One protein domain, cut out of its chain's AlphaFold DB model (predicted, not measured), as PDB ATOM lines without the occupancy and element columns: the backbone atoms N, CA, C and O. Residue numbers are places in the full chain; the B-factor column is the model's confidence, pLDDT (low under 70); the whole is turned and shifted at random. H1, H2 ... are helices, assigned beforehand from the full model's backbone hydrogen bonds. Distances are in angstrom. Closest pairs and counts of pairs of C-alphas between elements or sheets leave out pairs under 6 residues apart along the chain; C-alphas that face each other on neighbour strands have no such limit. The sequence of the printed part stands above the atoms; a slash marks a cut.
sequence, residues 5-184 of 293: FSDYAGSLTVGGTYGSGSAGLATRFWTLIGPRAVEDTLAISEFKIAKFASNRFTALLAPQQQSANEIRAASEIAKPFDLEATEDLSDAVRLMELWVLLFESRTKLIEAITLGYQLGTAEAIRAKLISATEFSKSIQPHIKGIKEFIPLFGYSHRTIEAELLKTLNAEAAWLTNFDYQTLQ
ATOM      1  N   PHE A   5     146.321 152.655 179.509       45.41
ATOM      2  CA  PHE A   5     145.712 153.945 179.827       45.41
ATOM      3  C   PHE A   5     144.945 153.940 181.153       45.41
ATOM      4  O   PHE A   5     144.925 154.968 181.826       45.41
ATOM      5  N   SER A   6     144.399 152.794 181.575       42.22
ATOM      6  CA  SER A   6     143.733 152.657 182.879       42.22
ATOM      7  C   SER A   6     144.717 152.826 184.047       42.22
ATOM      8  O   SER A   6     144.476 153.622 184.955       42.22
ATOM      9  N   ASP A   7     145.916 152.245 183.939       40.38
ATOM     10  CA  ASP A   7     146.999 152.442 184.913       40.38
ATOM     11  C   ASP A   7     147.507 153.893 184.946       40.38
ATOM     12  O   ASP A   7     147.851 154.421 186.006       40.38
ATOM     13  N   TYR A   8     147.539 154.573 183.795       47.12
ATOM     14  CA  TYR A   8     147.952 155.976 183.723       47.12
ATOM     15  C   TYR A   8     146.873 156.941 184.223       47.12
ATOM     16  O   TYR A   8     147.215 157.995 184.742       47.12
ATOM     17  N   ALA A   9     145.597 156.574 184.112       39.44
ATOM     18  CA  ALA A   9     144.448 157.300 184.646       39.44
ATOM     19  C   ALA A   9     144.150 156.965 186.120       39.44
ATOM     20  O   ALA A   9     143.170 157.459 186.670       39.44
ATOM     21  N   GLY A  10     144.956 156.113 186.767       39.12
ATOM     22  CA  GLY A  10     144.709 155.655 188.137       39.12
ATOM     23  C   GLY A  10     143.449 154.793 188.292       39.12
ATOM     24  O   GLY A  10     143.085 154.454 189.419       39.12
ATOM     25  N   SER A  11     142.790 154.413 187.192       40.53
ATOM     26  CA  SER A  11     141.699 153.449 187.218       40.53
ATOM     27  C   SER A  11     142.301 152.049 187.225       40.53
ATOM     28  O   SER A  11     142.670 151.477 186.205       40.53
ATOM     29  N   LEU A  12     142.429 151.481 188.423       35.78
ATOM     30  CA  LEU A  12     142.733 150.067 188.596       35.78
ATOM     31  C   LEU A  12     141.672 149.235 187.863       35.78
ATOM     32  O   LEU A  12     140.617 148.931 188.418       35.78
ATOM     33  N   THR A  13     141.953 148.793 186.638       33.91
ATOM     34  CA  THR A  13     141.310 147.579 186.143       33.91
ATOM     35  C   THR A  13     142.086 146.397 186.721       33.91
ATOM     36  O   THR A  13     143.175 146.035 186.284       33.91
ATOM     37  N   VAL A  14     141.521 145.841 187.794       33.47
ATOM     38  CA  VAL A  14     142.027 144.785 188.692       33.47
ATOM     39  C   VAL A  14     142.281 143.443 187.965       33.47
ATOM     40  O   VAL A  14     141.674 142.427 188.279       33.47
ATOM     41  N   GLY A  15     143.166 143.377 186.964       29.58
ATOM     42  CA  GLY A  15     143.400 142.100 186.268       29.58
ATOM     43  C   GLY A  15     144.551 141.990 185.267       29.58
ATOM     44  O   GLY A  15     144.542 141.046 184.480       29.58
ATOM     45  N   GLY A  16     145.517 142.909 185.230       31.09
ATOM     46  CA  GLY A  16     146.663 142.815 184.312       31.09
ATOM     47  C   GLY A  16     147.961 142.409 185.012       31.09
ATOM     48  O   GLY A  16     148.497 143.176 185.803       31.09
ATOM     49  N   THR A  17     148.510 141.229 184.715       30.88
ATOM     50  CA  THR A  17     149.869 140.846 185.140       30.88
ATOM     51  C   THR A  17     150.923 141.597 184.321       30.88
ATOM     52  O   THR A  17     150.932 141.506 183.093       30.88
ATOM     53  N   TYR A  18     151.824 142.313 185.000       42.72
ATOM     54  CA  TYR A  18     152.907 143.106 184.403       42.72
ATOM     55  C   TYR A  18     154.086 142.239 183.929       42.72
ATOM     56  O   TYR A  18     154.618 141.430 184.685       42.72
ATOM     57  N   GLY A  19     154.528 142.456 182.686       31.28
ATOM     58  CA  GLY A  19     155.748 141.882 182.107       31.28
ATOM     59  C   GLY A  19     156.953 142.828 182.205       31.28
ATOM     60  O   GLY A  19     156.821 144.046 182.084       31.28
ATOM     61  N   SER A  20     158.126 142.241 182.426       28.92
ATOM     62  CA  SER A  20     159.422 142.850 182.748       28.92
ATOM     63  C   SER A  20     160.100 143.629 181.604       28.92
ATOM     64  O   SER A  20     160.421 143.047 180.570       28.92
ATOM     65  N   GLY A  21     160.467 144.894 181.857       30.75
ATOM     66  CA  GLY A  21     161.619 145.559 181.219       30.75
ATOM     67  C   GLY A  21     161.365 146.492 180.020       30.75
ATOM     68  O   GLY A  21     160.303 146.509 179.399       30.75
ATOM     69  N   SER A  22     162.403 147.274 179.694       30.48
ATOM     70  CA  SER A  22     162.480 148.310 178.644       30.48
ATOM     71  C   SER A  22     162.290 147.804 177.205       30.48
ATOM     72  O   SER A  22     162.044 148.608 176.310       30.48
ATOM     73  N   ALA A  23     162.285 146.486 176.982       27.94
ATOM     74  CA  ALA A  23     161.888 145.863 175.713       27.94
ATOM     75  C   ALA A  23     160.404 146.107 175.345       27.94
ATOM     76  O   ALA A  23     160.000 145.875 174.207       27.94
ATOM     77  N   GLY A  24     159.590 146.590 176.295       32.38
ATOM     78  CA  GLY A  24     158.166 146.860 176.106       32.38
ATOM     79  C   GLY A  24     157.815 148.174 175.399       32.38
ATOM     80  O   GLY A  24     156.691 148.302 174.940       32.38
ATOM     81  N   LEU A  25     158.705 149.165 175.293       35.00
ATOM     82  CA  LEU A  25     158.325 150.497 174.780       35.00
ATOM     83  C   LEU A  25     157.978 150.497 173.278       35.00
ATOM     84  O   LEU A  25     156.947 151.045 172.893       35.00
ATOM     85  N   ALA A  26     158.774 149.818 172.445       34.56
ATOM     86  CA  ALA A  26     158.553 149.752 170.995       34.56
ATOM     87  C   ALA A  26     157.400 148.804 170.599       34.56
ATOM     88  O   ALA A  26     156.669 149.064 169.648       34.56
ATOM     89  N   THR A  27     157.166 147.741 171.376       45.94
ATOM     90  CA  THR A  27     156.013 146.834 171.216       45.94
ATOM     91  C   THR A  27     154.690 147.449 171.673       45.94
ATOM     92  O   THR A  27     153.625 146.990 171.262       45.94
ATOM     93  N   ARG A  28     154.732 148.488 172.518       60.44
ATOM     94  CA  ARG A  28     153.540 149.096 173.117       60.44
ATOM     95  C   ARG A  28     152.896 150.170 172.264       60.44
ATOM     96  O   ARG A  28     151.682 150.296 172.366       60.44
ATOM     97  N   PHE A  29     153.623 150.893 171.409       72.25
ATOM     98  CA  PHE A  29     153.006 151.958 170.605       72.25
ATOM     99  C   PHE A  29     151.786 151.445 169.823       72.25
ATOM    100  O   PHE A  29     150.717 152.035 169.909       72.25
ATOM    101  N   TRP A  30     151.892 150.256 169.223       72.94
ATOM    102  CA  TRP A  30     150.798 149.571 168.517       72.94
ATOM    103  C   TRP A  30     149.537 149.321 169.349       72.94
ATOM    104  O   TRP A  30     148.438 149.255 168.812       72.94
ATOM    105  N   THR A  31     149.705 149.142 170.657       74.94
ATOM    106  CA  THR A  31     148.604 148.925 171.607       74.94
ATOM    107  C   THR A  31     148.025 150.231 172.141       74.94
ATOM    108  O   THR A  31     146.955 150.225 172.741       74.94
ATOM    109  N   LEU A  32     148.735 151.343 171.939       81.44
ATOM    110  CA  LEU A  32     148.340 152.673 172.392       81.44
ATOM    111  C   LEU A  32     147.641 153.481 171.303       81.44
ATOM    112  O   LEU A  32     147.051 154.509 171.625       81.44
ATOM    113  N   ILE A  33     147.696 153.025 170.052       87.62
ATOM    114  CA  ILE A  33     147.015 153.610 168.896       87.62
ATOM    115  C   ILE A  33     145.942 152.663 168.354       87.62
ATOM    116  O   ILE A  33     145.916 151.470 168.651       87.62
ATOM    117  N   GLY A  34     145.066 153.196 167.516       91.31
ATOM    118  CA  GLY A  34     143.980 152.463 166.890       91.31
ATOM    119  C   GLY A  34     142.632 152.695 167.577       91.31
ATOM    120  O   GLY A  34     142.570 153.176 168.711       91.31
ATOM    121  N   PRO A  35     141.534 152.294 166.910       90.44
ATOM    122  CA  PRO A  35     140.176 152.484 167.417       90.44
ATOM    123  C   PRO A  35     139.962 151.956 168.837       90.44
ATOM    124  O   PRO A  35     139.405 152.661 169.665       90.44
ATOM    125  N   ARG A  36     140.471 150.754 169.147       84.25
ATOM    126  CA  ARG A  36     140.314 150.138 170.476       84.25
ATOM    127  C   ARG A  36     140.972 150.953 171.589       84.25
ATOM    128  O   ARG A  36     140.390 151.104 172.650       84.25
ATOM    129  N   ALA A  37     142.167 151.493 171.351       83.25
ATOM    130  CA  ALA A  37     142.873 152.285 172.359       83.25
ATOM    131  C   ALA A  37     142.143 153.605 172.659       83.25
ATOM    132  O   ALA A  37     142.093 154.059 173.804       83.25
ATOM    133  N   VAL A  38     141.560 154.216 171.625       87.69
ATOM    134  CA  VAL A  38     140.718 155.407 171.770       87.69
ATOM    135  C   VAL A  38     139.409 155.077 172.478       87.69
ATOM    136  O   VAL A  38     139.030 155.793 173.400       87.69
ATOM    137  N   GLU A  39     138.740 153.995 172.083       86.06
ATOM    138  CA  GLU A  39     137.507 153.515 172.710       86.06
ATOM    139  C   GLU A  39     137.711 153.262 174.210       86.06
ATOM    140  O   GLU A  39     136.961 153.796 175.023       86.06
ATOM    141  N   ASP A  40     138.788 152.565 174.582       78.50
ATOM    142  CA  ASP A  40     139.169 152.337 175.979       78.50
ATOM    143  C   ASP A  40     139.382 153.653 176.747       78.50
ATOM    144  O   ASP A  40     139.013 153.761 177.916       78.50
ATOM    145  N   THR A  41     139.972 154.666 176.100       84.25
ATOM    146  CA  THR A  41     140.183 155.987 176.715       84.25
ATOM    147  C   THR A  41     138.848 156.692 176.959       84.25
ATOM    148  O   THR A  41     138.620 157.223 178.041       84.25
ATOM    149  N   LEU A  42     137.949 156.675 175.971       86.44
ATOM    150  CA  LEU A  42     136.627 157.304 176.049       86.44
ATOM    151  C   LEU A  42     135.644 156.546 176.956       86.44
ATOM    152  O   LEU A  42     134.633 157.113 177.365       86.44
ATOM    153  N   ALA A  43     135.945 155.295 177.311       80.31
ATOM    154  CA  ALA A  43     135.138 154.478 178.211       80.31
ATOM    155  C   ALA A  43     135.245 154.877 179.698       80.31
ATOM    156  O   ALA A  43     134.518 154.319 180.523       80.31
ATOM    157  N   ILE A  44     136.116 155.828 180.069       78.38
ATOM    158  CA  ILE A  44     136.206 156.343 181.446       78.38
ATOM    159  C   ILE A  44     134.854 156.956 181.843       78.38
ATOM    160  O   ILE A  44     134.433 157.979 181.311       78.38
ATOM    161  N   SER A  45     134.177 156.315 182.798       73.69
ATOM    162  CA  SER A  45     132.782 156.600 183.151       73.69
ATOM    163  C   SER A  45     132.592 157.446 184.407       73.69
ATOM    164  O   SER A  45     131.459 157.810 184.718       73.69
ATOM    165  N   GLU A  46     133.658 157.742 185.152       74.75
ATOM    166  CA  GLU A  46     133.594 158.525 186.389       74.75
ATOM    167  C   GLU A  46     134.290 159.878 186.221       74.75
ATOM    168  O   GLU A  46     135.467 159.938 185.856       74.75
ATOM    169  N   PHE A  47     133.600 160.969 186.577       80.06
ATOM    170  CA  PHE A  47     134.146 162.327 186.479       80.06
ATOM    171  C   PHE A  47     135.450 162.494 187.263       80.06
ATOM    172  O   PHE A  47     136.404 163.082 186.759       80.06
ATOM    173  N   LYS A  48     135.523 161.941 188.482       74.62
ATOM    174  CA  LYS A  48     136.724 162.022 189.330       74.62
ATOM    175  C   LYS A  48     137.928 161.347 188.673       74.62
ATOM    176  O   LYS A  48     139.018 161.910 188.689       74.62
ATOM    177  N   ILE A  49     137.717 160.187 188.049       73.44
ATOM    178  CA  ILE A  49     138.759 159.467 187.308       73.44
ATOM    179  C   ILE A  49     139.169 160.268 186.069       73.44
ATOM    180  O   ILE A  49     140.360 160.447 185.830       73.44
ATOM    181  N   ALA A  50     138.212 160.818 185.316       79.88
ATOM    182  CA  ALA A  50     138.502 161.651 184.150       79.88
ATOM    183  C   ALA A  50     139.284 162.926 184.521       79.88
ATOM    184  O   ALA A  50     140.273 163.251 183.868       79.88
ATOM    185  N   LYS A  51     138.899 163.622 185.602       79.62
ATOM    186  CA  LYS A  51     139.595 164.817 186.111       79.62
ATOM    187  C   LYS A  51     141.013 164.476 186.575       79.62
ATOM    188  O   LYS A  51     141.964 165.153 186.190       79.62
ATOM    189  N   PHE A  52     141.173 163.397 187.344       77.19
ATOM    190  CA  PHE A  52     142.489 162.919 187.771       77.19
ATOM    191  C   PHE A  52     143.382 162.573 186.574       77.19
ATOM    192  O   PHE A  52     144.536 163.000 186.517       77.19
ATOM    193  N   ALA A  53     142.840 161.846 185.593       77.69
ATOM    194  CA  ALA A  53     143.548 161.519 184.366       77.69
ATOM    195  C   ALA A  53     143.954 162.795 183.616       77.69
ATOM    196  O   ALA A  53     145.121 162.935 183.268       77.69
ATOM    197  N   SER A  54     143.050 163.763 183.452       81.75
ATOM    198  CA  SER A  54     143.332 165.037 182.775       81.75
ATOM    199  C   SER A  54     144.515 165.772 183.412       81.75
ATOM    200  O   SER A  54     145.483 166.125 182.732       81.75
ATOM    201  N   ASN A  55     144.492 165.912 184.741       78.62
ATOM    202  CA  ASN A  55     145.562 166.558 185.500       78.62
ATOM    203  C   ASN A  55     146.893 165.818 185.331       78.62
ATOM    204  O   ASN A  55     147.937 166.429 185.107       78.62
ATOM    205  N   ARG A  56     146.859 164.485 185.391       78.19
ATOM    206  CA  ARG A  56     148.047 163.645 185.245       78.19
ATOM    207  C   ARG A  56     148.641 163.703 183.839       78.19
ATOM    208  O   ARG A  56     149.855 163.832 183.708       78.19
ATOM    209  N   PHE A  57     147.812 163.643 182.802       79.62
ATOM    210  CA  PHE A  57     148.248 163.774 181.412       79.62
ATOM    211  C   PHE A  57     148.852 165.153 181.145       79.62
ATOM    212  O   PHE A  57     149.943 165.236 180.587       79.62
ATOM    213  N   THR A  58     148.217 166.214 181.646       77.44
ATOM    214  CA  THR A  58     148.738 167.585 181.555       77.44
ATOM    215  C   THR A  58     150.103 167.716 182.238       77.44
ATOM    216  O   THR A  58     151.047 168.240 181.647       77.44
ATOM    217  N   ALA A  59     150.248 167.169 183.449       78.06
ATOM    218  CA  ALA A  59     151.510 167.190 184.188       78.06
ATOM    219  C   ALA A  59     152.637 166.407 183.489       78.06
ATOM    220  O   ALA A  59     153.807 166.747 183.639       78.06
ATOM    221  N   LEU A  60     152.301 165.361 182.728       79.25
ATOM    222  CA  LEU A  60     153.269 164.507 182.030       79.25
ATOM    223  C   LEU A  60     153.597 165.004 180.621       79.25
ATOM    224  O   LEU A  60     154.670 164.699 180.104       79.25
ATOM    225  N   LEU A  61     152.722 165.807 180.023       80.44
ATOM    226  CA  LEU A  61     152.936 166.409 178.714       80.44
ATOM    227  C   LEU A  61     154.043 167.473 178.740       80.44
ATOM    228  O   LEU A  61     154.911 167.468 177.870       80.44
ATOM    229  N   ALA A  62     154.071 168.333 179.762       81.75
ATOM    230  CA  ALA A  62     155.089 169.378 179.902       81.75
ATOM    231  C   ALA A  62     156.542 168.843 179.869       81.75
ATOM    232  O   ALA A  62     157.323 169.302 179.029       81.75
ATOM    233  N   PRO A  63     156.936 167.844 180.689       83.19
ATOM    234  CA  PRO A  63     158.290 167.294 180.627       83.19
ATOM    235  C   PRO A  63     158.579 166.562 179.309       83.19
ATOM    236  O   PRO A  63     159.728 166.545 178.866       83.19
ATOM    237  N   GLN A  64     157.572 165.991 178.637       83.81
ATOM    238  CA  GLN A  64     157.762 165.382 177.316       83.81
ATOM    239  C   GLN A  64     158.032 166.424 176.231       83.81
ATOM    240  O   GLN A  64     158.958 166.250 175.440       83.81
ATOM    241  N   GLN A  65     157.271 167.520 176.217       87.31
ATOM    242  CA  GLN A  65     157.507 168.648 175.315       87.31
ATOM    243  C   GLN A  65     158.897 169.244 175.543       87.31
ATOM    244  O   GLN A  65     159.628 169.485 174.581       87.31
ATOM    245  N   GLN A  66     159.290 169.429 176.807       87.25
ATOM    246  CA  GLN A  66     160.634 169.885 177.150       87.25
ATOM    247  C   GLN A  66     161.701 168.931 176.599       87.25
ATOM    248  O   GLN A  66     162.591 169.371 175.877       87.25
ATOM    249  N   SER A  67     161.567 167.629 176.857       83.62
ATOM    250  CA  SER A  67     162.523 166.617 176.388       83.62
ATOM    251  C   SER A  67     162.622 166.574 174.857       83.62
ATOM    252  O   SER A  67     163.713 166.455 174.302       83.62
ATOM    253  N   ALA A  68     161.493 166.704 174.151       88.12
ATOM    254  CA  ALA A  68     161.469 166.753 172.691       88.12
ATOM    255  C   ALA A  68     162.155 168.017 172.145       88.12
ATOM    256  O   ALA A  68     162.905 167.940 171.171       88.12
ATOM    257  N   ASN A  69     161.949 169.169 172.788       89.81
ATOM    258  CA  ASN A  69     162.614 170.417 172.416       89.81
ATOM    259  C   ASN A  69     164.126 170.361 172.675       89.81
ATOM    260  O   ASN A  69     164.899 170.809 171.830       89.81
ATOM    261  N   GLU A  70     164.550 169.783 173.800       90.31
ATOM    262  CA  GLU A  70     165.965 169.585 174.134       90.31
ATOM    263  C   GLU A  70     166.661 168.674 173.119       90.31
ATOM    264  O   GLU A  70     167.726 169.025 172.615       90.31
ATOM    265  N   ILE A  71     166.044 167.544 172.755       88.44
ATOM    266  CA  ILE A  71     166.585 166.629 171.739       88.44
ATOM    267  C   ILE A  71     166.635 167.288 170.358       88.44
ATOM    268  O   ILE A  71     167.632 167.137 169.651       88.44
ATOM    269  N   ARG A  72     165.616 168.070 169.979       90.12
ATOM    270  CA  ARG A  72     165.635 168.825 168.718       90.12
ATOM    271  C   ARG A  72     166.789 169.828 168.694       90.12
ATOM    272  O   ARG A  72     167.579 169.810 167.755       90.12
ATOM    273  N   ALA A  73     166.946 170.629 169.746       89.81
ATOM    274  CA  ALA A  73     168.047 171.585 169.855       89.81
ATOM    275  C   ALA A  73     169.416 170.883 169.848       89.81
ATOM    276  O   ALA A  73     170.342 171.330 169.172       89.81
ATOM    277  N   ALA A  74     169.539 169.750 170.546       87.50
ATOM    278  CA  ALA A  74     170.746 168.930 170.528       87.50
ATOM    279  C   ALA A  74     171.057 168.402 169.118       87.50
ATOM    280  O   ALA A  74     172.222 168.366 168.726       87.50
ATOM    281  N   SER A  75     170.032 168.043 168.338       87.62
ATOM    282  CA  SER A  75     170.211 167.548 166.971       87.62
ATOM    283  C   SER A  75     170.743 168.604 165.999       87.62
ATOM    284  O   SER A  75     171.506 168.269 165.099       87.62
ATOM    285  N   GLU A  76     170.417 169.881 166.216       88.25
ATOM    286  CA  GLU A  76     170.885 170.994 165.379       88.25
ATOM    287  C   GLU A  76     172.373 171.314 165.588       88.25
ATOM    288  O   GLU A  76     173.048 171.788 164.674       88.25
ATOM    289  N   ILE A  77     172.892 171.061 166.794       91.44
ATOM    290  CA  ILE A  77     174.297 171.321 167.150       91.44
ATOM    291  C   ILE A  77     175.185 170.081 167.037       91.44
ATOM    292  O   ILE A  77     176.416 170.199 167.044       91.44
ATOM    293  N   ALA A  78     174.580 168.895 166.970       87.19
ATOM    294  CA  ALA A  78     175.300 167.646 166.832       87.19
ATOM    295  C   ALA A  78     176.115 167.633 165.534       87.19
ATOM    296  O   ALA A  78     175.708 168.149 164.495       87.19
ATOM    297  N   LYS A  79     177.286 166.998 165.594       86.19
ATOM    298  CA  LYS A  79     178.128 166.724 164.424       86.19
ATOM    299  C   LYS A  79     178.294 165.212 164.304       86.19
ATOM    300  O   LYS A  79     179.291 164.690 164.809       86.19
ATOM    301  N   PRO A  80     177.306 164.507 163.724       84.00
ATOM    302  CA  PRO A  80     177.409 163.073 163.500       84.00
ATOM    303  C   PRO A  80     178.665 162.750 162.686       84.00
ATOM    304  O   PRO A  80     179.063 163.516 161.807       84.00
ATOM    305  N   PHE A  81     179.312 161.635 163.014       83.69
ATOM    306  CA  PHE A  81     180.566 161.235 162.374       83.69
ATOM    307  C   PHE A  81     180.341 160.596 160.993       83.69
ATOM    308  O   PHE A  81     181.216 160.670 160.131       83.69
ATOM    309  N   ASP A  82     179.163 160.011 160.773       89.50
ATOM    310  CA  ASP A  82     178.762 159.337 159.540       89.50
ATOM    311  C   ASP A  82     177.256 159.510 159.242       89.50
ATOM    312  O   ASP A  82     176.520 160.227 159.934       89.50
ATOM    313  N   LEU A  83     176.815 158.900 158.135       87.12
ATOM    314  CA  LEU A  83     175.425 158.942 157.680       87.12
ATOM    315  C   LEU A  83     174.488 158.199 158.641       87.12
ATOM    316  O   LEU A  83     173.420 158.720 158.938       87.12
ATOM    317  N   GLU A  84     174.906 157.041 159.154       85.69
ATOM    318  CA  GLU A  84     174.123 156.211 160.080       85.69
ATOM    319  C   GLU A  84     173.802 156.988 161.364       85.69
ATOM    320  O   GLU A  84     172.638 157.172 161.703       85.69
ATOM    321  N   ALA A  85     174.807 157.617 161.981       83.69
ATOM    322  CA  ALA A  85     174.614 158.462 163.157       83.69
ATOM    323  C   ALA A  85     173.731 159.695 162.884       83.69
ATOM    324  O   ALA A  85     173.102 160.229 163.800       83.69
ATOM    325  N   THR A  86     173.689 160.183 161.639       86.38
ATOM    326  CA  THR A  86     172.790 161.280 161.244       86.38
ATOM    327  C   THR A  86     171.341 160.801 161.159       86.38
ATOM    328  O   THR A  86     170.429 161.497 161.614       86.38
ATOM    329  N   GLU A  87     171.121 159.621 160.578       85.62
ATOM    330  CA  GLU A  87     169.798 159.010 160.444       85.62
ATOM    331  C   GLU A  87     169.238 158.593 161.809       85.62
ATOM    332  O   GLU A  87     168.119 158.990 162.134       85.62
ATOM    333  N   ASP A  88     170.046 157.954 162.658       84.19
ATOM    334  CA  ASP A  88     169.682 157.583 164.031       84.19
ATOM    335  C   ASP A  88     169.245 158.789 164.869       84.19
ATOM    336  O   ASP A  88     168.253 158.746 165.603       84.19
ATOM    337  N   LEU A  89     169.972 159.903 164.751       85.25
ATOM    338  CA  LEU A  89     169.650 161.134 165.464       85.25
ATOM    339  C   LEU A  89     168.337 161.756 164.965       85.25
ATOM    340  O   LEU A  89     167.526 162.211 165.772       85.25
ATOM    341  N   SER A  90     168.101 161.749 163.649       87.44
ATOM    342  CA  SER A  90     166.823 162.169 163.056       87.44
ATOM    343  C   SER A  90     165.672 161.281 163.538       87.44
ATOM    344  O   SER A  90     164.607 161.790 163.898       87.44
ATOM    345  N   ASP A  91     165.876 159.968 163.583       86.81
ATOM    346  CA  ASP A  91     164.871 159.008 164.031       86.81
ATOM    347  C   ASP A  91     164.548 159.201 165.518       86.81
ATOM    348  O   ASP A  91     163.374 159.222 165.894       86.81
ATOM    349  N   ALA A  92     165.553 159.472 166.356       84.94
ATOM    350  CA  ALA A  92     165.358 159.807 167.766       84.94
ATOM    351  C   ALA A  92     164.501 161.072 167.961       84.94
ATOM    352  O   ALA A  92     163.572 161.066 168.775       84.94
ATOM    353  N   VAL A  93     164.758 162.140 167.194       87.50
ATOM    354  CA  VAL A  93     163.938 163.368 167.226       87.50
ATOM    355  C   VAL A  93     162.492 163.055 166.836       87.50
ATOM    356  O   VAL A  93     161.563 163.421 167.559       87.50
ATOM    357  N   ARG A  94     162.286 162.316 165.739       88.62
ATOM    358  CA  ARG A  94     160.946 161.940 165.258       88.62
ATOM    359  C   ARG A  94     160.183 161.095 166.268       88.62
ATOM    360  O   ARG A  94     158.983 161.294 166.433       88.62
ATOM    361  N   LEU A  95     160.862 160.168 166.941       85.75
ATOM    362  CA  LEU A  95     160.262 159.343 167.987       85.75
ATOM    363  C   LEU A  95     159.784 160.195 169.165       85.75
ATOM    364  O   LEU A  95     158.675 159.979 169.653       85.75
ATOM    365  N   MET A  96     160.572 161.180 169.598       86.56
ATOM    366  CA  MET A  96     160.162 162.088 170.671       86.56
ATOM    367  C   MET A  96     158.949 162.927 170.272       86.56
ATOM    368  O   MET A  96     157.982 163.003 171.026       86.56
ATOM    369  N   GLU A  97     158.956 163.504 169.070       90.19
ATOM    370  CA  GLU A  97     157.829 164.287 168.546       90.19
ATOM    371  C   GLU A  97     156.552 163.448 168.422       90.19
ATOM    372  O   GLU A  97     155.471 163.888 168.816       90.19
ATOM    373  N   LEU A  98     156.682 162.208 167.951       90.69
ATOM    374  CA  LEU A  98     155.589 161.243 167.878       90.69
ATOM    375  C   LEU A  98     154.968 160.975 169.253       90.69
ATOM    376  O   LEU A  98     153.741 160.953 169.368       90.69
ATOM    377  N   TRP A  99     155.786 160.793 170.295       87.44
ATOM    378  CA  TRP A  99     155.281 160.601 171.656       87.44
ATOM    379  C   TRP A  99     154.533 161.832 172.160       87.44
ATOM    380  O   TRP A  99     153.422 161.679 172.663       87.44
ATOM    381  N   VAL A 100     155.069 163.041 171.955       90.56
ATOM    382  CA  VAL A 100     154.366 164.279 172.335       90.56
ATOM    383  C   VAL A 100     152.987 164.338 171.681       90.56
ATOM    384  O   VAL A 100     151.989 164.539 172.369       90.56
ATOM    385  N   LEU A 101     152.902 164.086 170.373       94.31
ATOM    386  CA  LEU A 101     151.635 164.104 169.639       94.31
ATOM    387  C   LEU A 101     150.643 163.044 170.135       94.31
ATOM    388  O   LEU A 101     149.441 163.309 170.205       94.31
ATOM    389  N   LEU A 102     151.124 161.854 170.510       91.38
ATOM    390  CA  LEU A 102     150.274 160.832 171.119       91.38
ATOM    391  C   LEU A 102     149.684 161.334 172.443       91.38
ATOM    392  O   LEU A 102     148.479 161.213 172.660       91.38
ATOM    393  N   PHE A 103     150.509 161.900 173.324       88.75
ATOM    394  CA  PHE A 103     150.046 162.410 174.614       88.75
ATOM    395  C   PHE A 103     149.099 163.604 174.458       88.75
ATOM    396  O   PHE A 103     148.086 163.654 175.154       88.75
ATOM    397  N   GLU A 104     149.350 164.502 173.505       92.88
ATOM    398  CA  GLU A 104     148.421 165.577 173.136       92.88
ATOM    399  C   GLU A 104     147.062 165.014 172.711       92.88
ATOM    400  O   GLU A 104     146.032 165.385 173.276       92.88
ATOM    401  N   SER A 105     147.052 164.048 171.784       94.06
ATOM    402  CA  SER A 105     145.824 163.387 171.322       94.06
ATOM    403  C   SER A 105     145.020 162.819 172.494       94.06
ATOM    404  O   SER A 105     143.839 163.133 172.659       94.06
ATOM    405  N   ARG A 106     145.666 162.040 173.369       90.38
ATOM    406  CA  ARG A 106     145.010 161.385 174.512       90.38
ATOM    407  C   ARG A 106     144.534 162.379 175.570       90.38
ATOM    408  O   ARG A 106     143.453 162.194 176.121       90.38
ATOM    409  N   THR A 107     145.270 163.467 175.782       90.44
ATOM    410  CA  THR A 107     144.843 164.564 176.664       90.44
ATOM    411  C   THR A 107     143.540 165.184 176.157       90.44
ATOM    412  O   THR A 107     142.601 165.349 176.932       90.44
ATOM    413  N   LYS A 108     143.413 165.433 174.843       94.62
ATOM    414  CA  LYS A 108     142.163 165.959 174.265       94.62
ATOM    415  C   LYS A 108     140.986 164.997 174.405       94.62
ATOM    416  O   LYS A 108     139.879 165.460 174.666       94.62
ATOM    417  N   LEU A 109     141.201 163.685 174.297       94.12
ATOM    418  CA  LEU A 109     140.137 162.707 174.556       94.12
ATOM    419  C   LEU A 109     139.634 162.788 176.001       94.12
ATOM    420  O   LEU A 109     138.429 162.813 176.226       94.12
ATOM    421  N   ILE A 110     140.540 162.885 176.975       91.12
ATOM    422  CA  ILE A 110     140.166 162.971 178.392       91.12
ATOM    423  C   ILE A 110     139.470 164.304 178.700       91.12
ATOM    424  O   ILE A 110     138.440 164.311 179.371       91.12
ATOM    425  N   GLU A 111     139.964 165.418 178.151       90.50
ATOM    426  CA  GLU A 111     139.291 166.721 178.240       90.50
ATOM    427  C   GLU A 111     137.853 166.648 177.687       90.50
ATOM    428  O   GLU A 111     136.938 167.225 178.275       90.50
ATOM    429  N   ALA A 112     137.630 165.910 176.590       93.25
ATOM    430  CA  ALA A 112     136.298 165.696 176.019       93.25
ATOM    431  C   ALA A 112     135.364 164.940 176.983       93.25
ATOM    432  O   ALA A 112     134.194 165.302 177.105       93.25
ATOM    433  N   ILE A 113     135.881 163.939 177.702       90.62
ATOM    434  CA  ILE A 113     135.132 163.203 178.734       90.62
ATOM    435  C   ILE A 113     134.766 164.138 179.888       90.62
ATOM    436  O   ILE A 113     133.608 164.178 180.289       90.62
ATOM    437  N   THR A 114     135.719 164.928 180.400       88.00
ATOM    438  CA  THR A 114     135.472 165.890 181.491       88.00
ATOM    439  C   THR A 114     134.396 166.909 181.113       88.00
ATOM    440  O   THR A 114     133.505 167.190 181.914       88.00
ATOM    441  N   LEU A 115     134.436 167.423 179.880       89.75
ATOM    442  CA  LEU A 115     133.409 168.318 179.342       89.75
ATOM    443  C   LEU A 115     132.039 167.640 179.235       89.75
ATOM    444  O   LEU A 115     131.028 168.320 179.377       89.75
ATOM    445  N   GLY A 116     131.998 166.323 179.032       88.25
ATOM    446  CA  GLY A 116     130.780 165.514 178.979       88.25
ATOM    447  C   GLY A 116     129.888 165.588 180.221       88.25
ATOM    448  O   GLY A 116     128.682 165.384 180.103       88.25
ATOM    449  N   TYR A 117     130.452 165.930 181.384       83.44
ATOM    450  CA  TYR A 117     129.714 166.125 182.643       83.44
ATOM    451  C   TYR A 117     129.196 167.555 182.826       83.44
ATOM    452  O   TYR A 117     128.435 167.833 183.746       83.44
ATOM    453  N   GLN A 118     129.608 168.489 181.972       80.88
ATOM    454  CA  GLN A 118     129.204 169.888 182.049       80.88
ATOM    455  C   GLN A 118     128.046 170.167 181.084       80.88
ATOM    456  O   GLN A 118     127.980 169.633 179.977       80.88
ATOM    457  N   LEU A 119     127.126 171.046 181.481       74.44
ATOM    458  CA  LEU A 119     126.011 171.449 180.625       74.44
ATOM    459  C   LEU A 119     126.485 172.405 179.518       74.44
ATOM    460  O   LEU A 119     127.309 173.284 179.747       74.44
ATOM    461  N   GLY A 120     125.925 172.263 178.312       77.56
ATOM    462  CA  GLY A 120     126.159 173.201 177.204       77.56
ATOM    463  C   GLY A 120     127.518 173.079 176.499       77.56
ATOM    464  O   GLY A 120     127.843 173.906 175.655       77.56
ATOM    465  N   THR A 121     128.302 172.040 176.781       87.00
ATOM    466  CA  THR A 121     129.667 171.853 176.250       87.00
ATOM    467  C   THR A 121     129.742 171.033 174.960       87.00
ATOM    468  O   THR A 121     130.834 170.681 174.527       87.00
ATOM    469  N   ALA A 122     128.611 170.746 174.304       88.06
ATOM    470  CA  ALA A 122     128.542 169.909 173.098       88.06
ATOM    471  C   ALA A 122     129.572 170.300 172.022       88.06
ATOM    472  O   ALA A 122     130.292 169.449 171.501       88.06
ATOM    473  N   GLU A 123     129.676 171.598 171.729       88.25
ATOM    474  CA  GLU A 123     130.613 172.108 170.724       88.25
ATOM    475  C   GLU A 123     132.070 172.008 171.194       88.25
ATOM    476  O   GLU A 123     132.963 171.677 170.415       88.25
ATOM    477  N   ALA A 124     132.312 172.205 172.492       87.31
ATOM    478  CA  ALA A 124     133.633 172.041 173.084       87.31
ATOM    479  C   ALA A 124     134.094 170.573 173.027       87.31
ATOM    480  O   ALA A 124     135.234 170.319 172.646       87.31
ATOM    481  N   ILE A 125     133.211 169.609 173.316       92.81
ATOM    482  CA  ILE A 125     133.493 168.167 173.185       92.81
ATOM    483  C   ILE A 125     133.895 167.845 171.742       92.81
ATOM    484  O   ILE A 125     134.941 167.236 171.512       92.81
ATOM    485  N   ARG A 126     133.115 168.311 170.754       93.19
ATOM    486  CA  ARG A 126     133.438 168.127 169.328       93.19
ATOM    487  C   ARG A 126     134.803 168.710 168.974       93.19
ATOM    488  O   ARG A 126     135.607 168.030 168.339       93.19
ATOM    489  N   ALA A 127     135.100 169.929 169.422       92.62
ATOM    490  CA  ALA A 127     136.389 170.570 169.175       92.62
ATOM    491  C   ALA A 127     137.568 169.764 169.753       92.62
ATOM    492  O   ALA A 127     138.623 169.665 169.115       92.62
ATOM    493  N   LYS A 128     137.397 169.140 170.927       96.12
ATOM    494  CA  LYS A 128     138.414 168.254 171.513       96.12
ATOM    495  C   LYS A 128     138.618 166.978 170.699       96.12
ATOM    496  O   LYS A 128     139.765 166.629 170.428       96.12
ATOM    497  N   LEU A 129     137.546 166.331 170.240       96.50
ATOM    498  CA  LEU A 129     137.639 165.141 169.382       96.50
ATOM    499  C   LEU A 129     138.302 165.448 168.028       96.50
ATOM    500  O   LEU A 129     139.138 164.674 167.556       96.50
ATOM    501  N   ILE A 130     137.998 166.608 167.433       95.81
ATOM    502  CA  ILE A 130     138.670 167.091 166.215       95.81
ATOM    503  C   ILE A 130     140.163 167.295 166.483       95.81
ATOM    504  O   ILE A 130     140.994 166.789 165.734       95.81
ATOM    505  N   SER A 131     140.514 167.971 167.578       96.62
ATOM    506  CA  SER A 131     141.916 168.196 167.950       96.62
ATOM    507  C   SER A 131     142.667 166.874 168.150       96.62
ATOM    508  O   SER A 131     143.757 166.703 167.610       96.62
ATOM    509  N   ALA A 132     142.067 165.909 168.857       96.25
ATOM    510  CA  ALA A 132     142.636 164.571 169.035       96.25
ATOM    511  C   ALA A 132     142.892 163.875 167.688       96.25
ATOM    512  O   ALA A 132     143.954 163.290 167.475       96.25
ATOM    513  N   THR A 133     141.943 164.000 166.756       97.12
ATOM    514  CA  THR A 133     142.049 163.448 165.401       97.12
ATOM    515  C   THR A 133     143.209 164.070 164.623       97.12
ATOM    516  O   THR A 133     143.977 163.351 163.982       97.12
ATOM    517  N   GLU A 134     143.368 165.394 164.682       97.06
ATOM    518  CA  GLU A 134     144.458 166.098 163.998       97.06
ATOM    519  C   GLU A 134     145.832 165.759 164.587       97.06
ATOM    520  O   GLU A 134     146.789 165.566 163.832       97.06
ATOM    521  N   PHE A 135     145.940 165.573 165.906       96.56
ATOM    522  CA  PHE A 135     147.167 165.057 166.518       96.56
ATOM    523  C   PHE A 135     147.491 163.637 166.035       96.56
ATOM    524  O   PHE A 135     148.621 163.380 165.617       96.56
ATOM    525  N   SER A 136     146.503 162.738 165.980       93.69
ATOM    526  CA  SER A 136     146.704 161.372 165.473       93.69
ATOM    527  C   SER A 136     147.113 161.342 163.992       93.69
ATOM    528  O   SER A 136     147.923 160.506 163.587       93.69
ATOM    529  N   LYS A 137     146.625 162.280 163.168       95.94
ATOM    530  CA  LYS A 137     147.103 162.465 161.784       95.94
ATOM    531  C   LYS A 137     148.525 163.023 161.736       95.94
ATOM    532  O   LYS A 137     149.328 162.562 160.925       95.94
ATOM    533  N   SER A 138     148.846 163.967 162.617       97.12
ATOM    534  CA  SER A 138     150.160 164.619 162.688       97.12
ATOM    535  C   SER A 138     151.281 163.670 163.104       97.12
ATOM    536  O   SER A 138     152.436 163.948 162.820       97.12
ATOM    537  N   ILE A 139     150.966 162.516 163.699       95.06
ATOM    538  CA  ILE A 139     151.938 161.446 163.964       95.06
ATOM    539  C   ILE A 139     152.472 160.816 162.661       95.06
ATOM    540  O   ILE A 139     153.631 160.402 162.586       95.06
ATOM    541  N   GLN A 140     151.645 160.726 161.615       94.69
ATOM    542  CA  GLN A 140     151.954 159.934 160.418       94.69
ATOM    543  C   GLN A 140     153.215 160.394 159.658       94.69
ATOM    544  O   GLN A 140     153.992 159.529 159.245       94.69
ATOM    545  N   PRO A 141     153.472 161.704 159.457       95.50
ATOM    546  CA  PRO A 141     154.712 162.173 158.841       95.50
ATOM    547  C   PRO A 141     155.973 161.792 159.623       95.50
ATOM    548  O   PRO A 141     156.999 161.526 158.999       95.50
ATOM    549  N   HIS A 142     155.911 161.722 160.959       93.06
ATOM    550  CA  HIS A 142     157.057 161.291 161.767       93.06
ATOM    551  C   HIS A 142     157.352 159.808 161.537       93.06
ATOM    552  O   HIS A 142     158.504 159.468 161.296       93.06
ATOM    553  N   ILE A 143     156.321 158.956 161.484       91.06
ATOM    554  CA  ILE A 143     156.464 157.521 161.172       91.06
ATOM    555  C   ILE A 143     157.088 157.304 159.792       91.06
ATOM    556  O   ILE A 143     158.037 156.540 159.675       91.06
ATOM    557  N   LYS A 144     156.599 158.006 158.762       92.31
ATOM    558  CA  LYS A 144     157.152 157.932 157.394       92.31
ATOM    559  C   LYS A 144     158.588 158.442 157.290       92.31
ATOM    560  O   LYS A 144     159.283 158.148 156.324       92.31
ATOM    561  N   GLY A 145     158.985 159.305 158.221       88.25
ATOM    562  CA  GLY A 145     160.309 159.906 158.254       88.25
ATOM    563  C   GLY A 145     161.363 159.044 158.941       88.25
ATOM    564  O   GLY A 145     162.541 159.348 158.766       88.25
ATOM    565  N   ILE A 146     160.952 158.024 159.703       87.88
ATOM    566  CA  ILE A 146     161.865 157.091 160.371       87.88
ATOM    567  C   ILE A 146     162.542 156.224 159.308       87.88
ATOM    568  O   ILE A 146     161.870 155.719 158.410       87.88
ATOM    569  N   LYS A 147     163.864 156.079 159.382       83.12
ATOM    570  CA  LYS A 147     164.667 155.328 158.409       83.12
ATOM    571  C   LYS A 147     164.766 153.860 158.755       83.12
ATOM    572  O   LYS A 147     164.612 153.017 157.871       83.12
ATOM    573  N   GLU A 148     164.955 153.560 160.032       76.56
ATOM    574  CA  GLU A 148     165.065 152.190 160.495       76.56
ATOM    575  C   GLU A 148     164.209 151.969 161.740       76.56
ATOM    576  O   GLU A 148     164.376 152.586 162.787       76.56
ATOM    577  N   PHE A 149     163.254 151.045 161.624       71.69
ATOM    578  CA  PHE A 149     162.577 150.523 162.805       71.69
ATOM    579  C   PHE A 149     163.338 149.289 163.253       71.69
ATOM    580  O   PHE A 149     163.606 148.409 162.432       71.69
ATOM    581  N   ILE A 150     163.592 149.183 164.558       67.88
ATOM    582  CA  ILE A 150     164.099 147.947 165.153       67.88
ATOM    583  C   ILE A 150     163.161 146.800 164.731       67.88
ATOM    584  O   ILE A 150     161.953 146.892 164.988       67.88
ATOM    585  N   PRO A 151     163.669 145.726 164.098       62.78
ATOM    586  CA  PRO A 151     162.838 144.606 163.685       62.78
ATOM    587  C   PRO A 151     162.147 143.978 164.898       62.78
ATOM    588  O   PRO A 151     162.785 143.398 165.776       62.78
ATOM    589  N   LEU A 152     160.820 144.073 164.946       59.41
ATOM    590  CA  LEU A 152     159.995 143.437 165.969       59.41
ATOM    591  C   LEU A 152     159.264 142.252 165.345       59.41
ATOM    592  O   LEU A 152     158.650 142.384 164.289       59.41
ATOM    593  N   PHE A 153     159.334 141.086 165.991       62.50
ATOM    594  CA  PHE A 153     158.646 139.860 165.555       62.50
ATOM    595  C   PHE A 153     158.974 139.398 164.122       62.50
ATOM    596  O   PHE A 153     158.174 138.713 163.490       62.50
ATOM    597  N   GLY A 154     160.148 139.768 163.602       69.56
ATOM    598  CA  GLY A 154     160.549 139.454 162.229       69.56
ATOM    599  C   GLY A 154     159.883 140.327 161.160       69.56
ATOM    600  O   GLY A 154     160.011 140.029 159.973       69.56
ATOM    601  N   TYR A 155     159.186 141.401 161.544       77.94
ATOM    602  CA  TYR A 155     158.655 142.365 160.587       77.94
ATOM    603  C   TYR A 155     159.751 143.265 160.025       77.94
ATOM    604  O   TYR A 155     160.609 143.768 160.749       77.94
ATOM    605  N   SER A 156     159.681 143.490 158.713       82.81
ATOM    606  CA  SER A 156     160.516 144.481 158.040       82.81
ATOM    607  C   SER A 156     160.081 145.898 158.415       82.81
ATOM    608  O   SER A 156     158.906 146.127 158.710       82.81
ATOM    609  N   HIS A 157     160.996 146.863 158.303       82.25
ATOM    610  CA  HIS A 157     160.694 148.290 158.453       82.25
ATOM    611  C   HIS A 157     159.441 148.713 157.656       82.25
ATOM    612  O   HIS A 157     158.524 149.302 158.219       82.25
ATOM    613  N   ARG A 158     159.330 148.302 156.380       85.75
ATOM    614  CA  ARG A 158     158.161 148.606 155.529       85.75
ATOM    615  C   ARG A 158     156.853 148.049 156.086       85.75
ATOM    616  O   ARG A 158     155.806 148.672 155.951       85.75
ATOM    617  N   THR A 159     156.901 146.855 156.673       86.94
ATOM    618  CA  THR A 159     155.729 146.217 157.286       86.94
ATOM    619  C   THR A 159     155.295 146.976 158.537       86.94
ATOM    620  O   THR A 159     154.103 147.222 158.713       86.94
ATOM    621  N   ILE A 160     156.258 147.375 159.372       84.75
ATOM    622  CA  ILE A 160     156.023 148.168 160.585       84.75
ATOM    623  C   ILE A 160     155.395 149.514 160.212       84.75
ATOM    624  O   ILE A 160     154.326 149.846 160.718       84.75
ATOM    625  N   GLU A 161     156.006 150.248 159.280       88.75
ATOM    626  CA  GLU A 161     155.502 151.538 158.805       88.75
ATOM    627  C   GLU A 161     154.066 151.417 158.271       88.75
ATOM    628  O   GLU A 161     153.165 152.128 158.721       88.75
ATOM    629  N   ALA A 162     153.828 150.479 157.347       91.06
ATOM    630  CA  ALA A 162     152.534 150.320 156.692       91.06
ATOM    631  C   ALA A 162     151.404 150.023 157.687       91.06
ATOM    632  O   ALA A 162     150.324 150.613 157.601       91.06
ATOM    633  N   GLU A 163     151.635 149.127 158.643       89.62
ATOM    634  CA  GLU A 163     150.603 148.768 159.609       89.62
ATOM    635  C   GLU A 163     150.397 149.836 160.699       89.62
ATOM    636  O   GLU A 163     149.254 150.057 161.110       89.62
ATOM    637  N   LEU A 164     151.439 150.560 161.130       90.00
ATOM    638  CA  LEU A 164     151.263 151.713 162.021       90.00
ATOM    639  C   LEU A 164     150.407 152.799 161.362       90.00
ATOM    640  O   LEU A 164     149.445 153.288 161.958       90.00
ATOM    641  N   LEU A 165     150.710 153.140 160.106       94.19
ATOM    642  CA  LEU A 165     149.944 154.124 159.341       94.19
ATOM    643  C   LEU A 165     148.499 153.674 159.125       94.19
ATOM    644  O   LEU A 165     147.569 154.462 159.293       94.19
ATOM    645  N   LYS A 166     148.286 152.402 158.786       95.19
ATOM    646  CA  LYS A 166     146.949 151.804 158.682       95.19
ATOM    647  C   LYS A 166     146.179 151.916 159.999       95.19
ATOM    648  O   LYS A 166     145.004 152.279 159.981       95.19
ATOM    649  N   THR A 167     146.836 151.662 161.129       93.38
ATOM    650  CA  THR A 167     146.221 151.720 162.464       93.38
ATOM    651  C   THR A 167     145.837 153.151 162.853       93.38
ATOM    652  O   THR A 167     144.719 153.373 163.313       93.38
ATOM    653  N   LEU A 168     146.698 154.141 162.588       94.94
ATOM    654  CA  LEU A 168     146.396 155.563 162.815       94.94
ATOM    655  C   LEU A 168     145.298 156.096 161.891       94.94
ATOM    656  O   LEU A 168     144.472 156.901 162.310       94.94
ATOM    657  N   ASN A 169     145.258 155.644 160.636       96.38
ATOM    658  CA  ASN A 169     144.174 155.999 159.722       96.38
ATOM    659  C   ASN A 169     142.836 155.421 160.191       96.38
ATOM    660  O   ASN A 169     141.826 156.121 160.158       96.38
ATOM    661  N   ALA A 170     142.829 154.174 160.674       96.62
ATOM    662  CA  ALA A 170     141.645 153.579 161.282       96.62
ATOM    663  C   ALA A 170     141.213 154.342 162.546       96.62
ATOM    664  O   ALA A 170     140.025 154.601 162.709       96.62
ATOM    665  N   GLU A 171     142.158 154.746 163.403       95.94
ATOM    666  CA  GLU A 171     141.893 155.596 164.574       95.94
ATOM    667  C   GLU A 171     141.234 156.924 164.177       95.94
ATOM    668  O   GLU A 171     140.170 157.260 164.690       95.94
ATOM    669  N   ALA A 172     141.827 157.656 163.232       95.69
ATOM    670  CA  ALA A 172     141.312 158.948 162.790       95.69
ATOM    671  C   ALA A 172     139.918 158.828 162.147       95.69
ATOM    672  O   ALA A 172     139.041 159.658 162.396       95.69
ATOM    673  N   ALA A 173     139.693 157.782 161.346       96.12
ATOM    674  CA  ALA A 173     138.389 157.504 160.752       96.12
ATOM    675  C   ALA A 173     137.338 157.153 161.814       96.12
ATOM    676  O   ALA A 173     136.198 157.605 161.723       96.12
ATOM    677  N   TRP A 174     137.715 156.376 162.830       95.88
ATOM    678  CA  TRP A 174     136.827 156.034 163.935       95.88
ATOM    679  C   TRP A 174     136.451 157.277 164.748       95.88
ATOM    680  O   TRP A 174     135.266 157.532 164.936       95.88
ATOM    681  N   LEU A 175     137.433 158.107 165.126       94.38
ATOM    682  CA  LEU A 175     137.208 159.359 165.858       94.38
ATOM    683  C   LEU A 175     136.304 160.337 165.103       94.38
ATOM    684  O   LEU A 175     135.443 160.971 165.704       94.38
ATOM    685  N   THR A 176     136.465 160.432 163.782       93.56
ATOM    686  CA  THR A 176     135.640 161.316 162.940       93.56
ATOM    687  C   THR A 176     134.163 160.906 162.947       93.56
ATOM    688  O   THR A 176     133.288 161.760 162.839       93.56
ATOM    689  N   ASN A 177     133.883 159.606 163.075       94.12
ATOM    690  CA  ASN A 177     132.525 159.056 163.083       94.12
ATOM    691  C   ASN A 177     131.988 158.793 164.498       94.12
ATOM    692  O   ASN A 177     130.882 158.273 164.643       94.12
ATOM    693  N   PHE A 178     132.768 159.104 165.533       94.12
ATOM    694  CA  PHE A 178     132.380 158.860 166.911       94.12
ATOM    695  C   PHE A 178     131.228 159.783 167.316       94.12
ATOM    696  O   PHE A 178     131.288 161.005 167.140       94.12
ATOM    697  N   ASP A 179     130.176 159.204 167.891       93.19
ATOM    698  CA  ASP A 179     129.042 159.972 168.389       93.19
ATOM    699  C   ASP A 179     129.390 160.642 169.724       93.19
ATOM    700  O   ASP A 179     129.323 160.034 170.794       93.19
ATOM    701  N   TYR A 180     129.741 161.927 169.660       90.88
ATOM    702  CA  TYR A 180     130.074 162.733 170.834       90.88
ATOM    703  C   TYR A 180     128.932 162.815 171.864       90.88
ATOM    704  O   TYR A 180     129.205 163.091 173.032       90.88
ATOM    705  N   GLN A 181     127.671 162.578 171.471       88.62
ATOM    706  CA  GLN A 181     126.536 162.608 172.401       88.62
ATOM    707  C   GLN A 181     126.655 161.513 173.464       88.62
ATOM    708  O   GLN A 181     126.215 161.701 174.594       88.62
ATOM    709  N   THR A 182     127.337 160.407 173.156       88.25
ATOM    710  CA  THR A 182     127.609 159.322 174.116       88.25
ATOM    711  C   THR A 182     128.478 159.759 175.306       88.25
ATOM    712  O   THR A 182     128.432 159.142 176.382       88.25
ATOM    713  N   LEU A 183     129.247 160.843 175.134       87.69
ATOM    714  CA  LEU A 183     130.039 161.471 176.192       87.69
ATOM    715  C   LEU A 183     129.222 162.452 177.025       87.69
ATOM    716  O   LEU A 183     129.622 162.746 178.145       87.69
ATOM    717  N   GLN A 184     128.089 162.945 176.518       85.06
ATOM    718  CA  GLN A 184     127.213 163.827 177.280       85.06
ATOM    719  C   GLN A 184     126.527 163.006 178.369       85.06
ATOM    720  O   GLN A 184     125.548 162.296 178.141       85.06
TER     721      GLN A 184
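This is residues 5 to 184 of the 293 residues of the protein "T9SS type A sorting domain-containing protein" of Candidatus Poribacteria bacterium (UniProt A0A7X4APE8). Four long helices, H4 to H7, run up and down, each folding back side by side on the one before; short H3 packs crosswise on H5 and H7, with H1 and H2 near it and tiny H8 at one end of H5 and H6. Residues 17 to 25 stick out. The 180 printed residues have eight named helices, H1 to H8 in chain order, and no named strand: all helix, the packing part aligned, part crossed. The whole is compact, with a radius of gyration of the C-alphas of 17.6 A, yet elongated, spanning 58 by 34 by 30 A.

H1, residues 5 to 8, only just touches H3, residues 35 to 42, with 3 pairs of C-alphas within 8 A, the closest Phe 5 and Thr 41 at 6.7 A. H2, residues 24 to 32, is close but not clearly touching H7, residues 157 to 176; their closest C-alphas, Trp 30 and Leu 164, are 6.9 A apart. H3 touches residues 167 to 175 alone of H7 at a steep tilt of 47 degrees, the closest C-alphas being Pro 35 and Glu 171, 4.6 A. H3 also touches residues 106 to 113 alone of the hub H5, residues 83 to 116; the closest C-alphas are Leu 42 and Leu 109, 6.6 A. H4, residues 47 to 77, forms a helical hairpin with H5, a shallow tilt of 21 degrees, closest C-alphas Ala 68 and Met 96, 5.2 A. H5 and H6, residues 122 to 145, form another at 12 degrees, with Ser 105 and Ala 132 closest at 4.1 A between C-alphas. H6 and H7 form a third at 11 degrees, with C-alphas Thr 133 and Ala 172 closest, 5.3 A. H8, residues 180 to 183, touches residues 122 to 126 alone of H6, closest C-alphas Arg 126 and Tyr 180, 6.5 A. Each O i to N i+4 pair is within hydrogen-bond range in H3, H5 and H7, but 25 of 27 in H4, 17 of 20 in H6, and 2 of 5 in H2, beside 3 of 6 O i to N i+3 pairs; H1 and H8 are too short for an i+4 pair.

H1 begins at C-alpha 5, (145.712, 153.945, 179.827), and H8 ends at C-alpha 183, (130.039, 161.471, 176.192). From first to last C-alpha H4 measures 45.5 A, H5 49.9 A, H6 36.5 A and H7 28.6 A.

The two C-alphas farthest apart, Phe 81 and Leu 119, are 58.4 A apart. The printed part has no cut; the links H1 to H2 and H6 to H7 are long. The mean pLDDT of the printed part is 80.1, with residues 5 to 28 and 150 to 154 under 70.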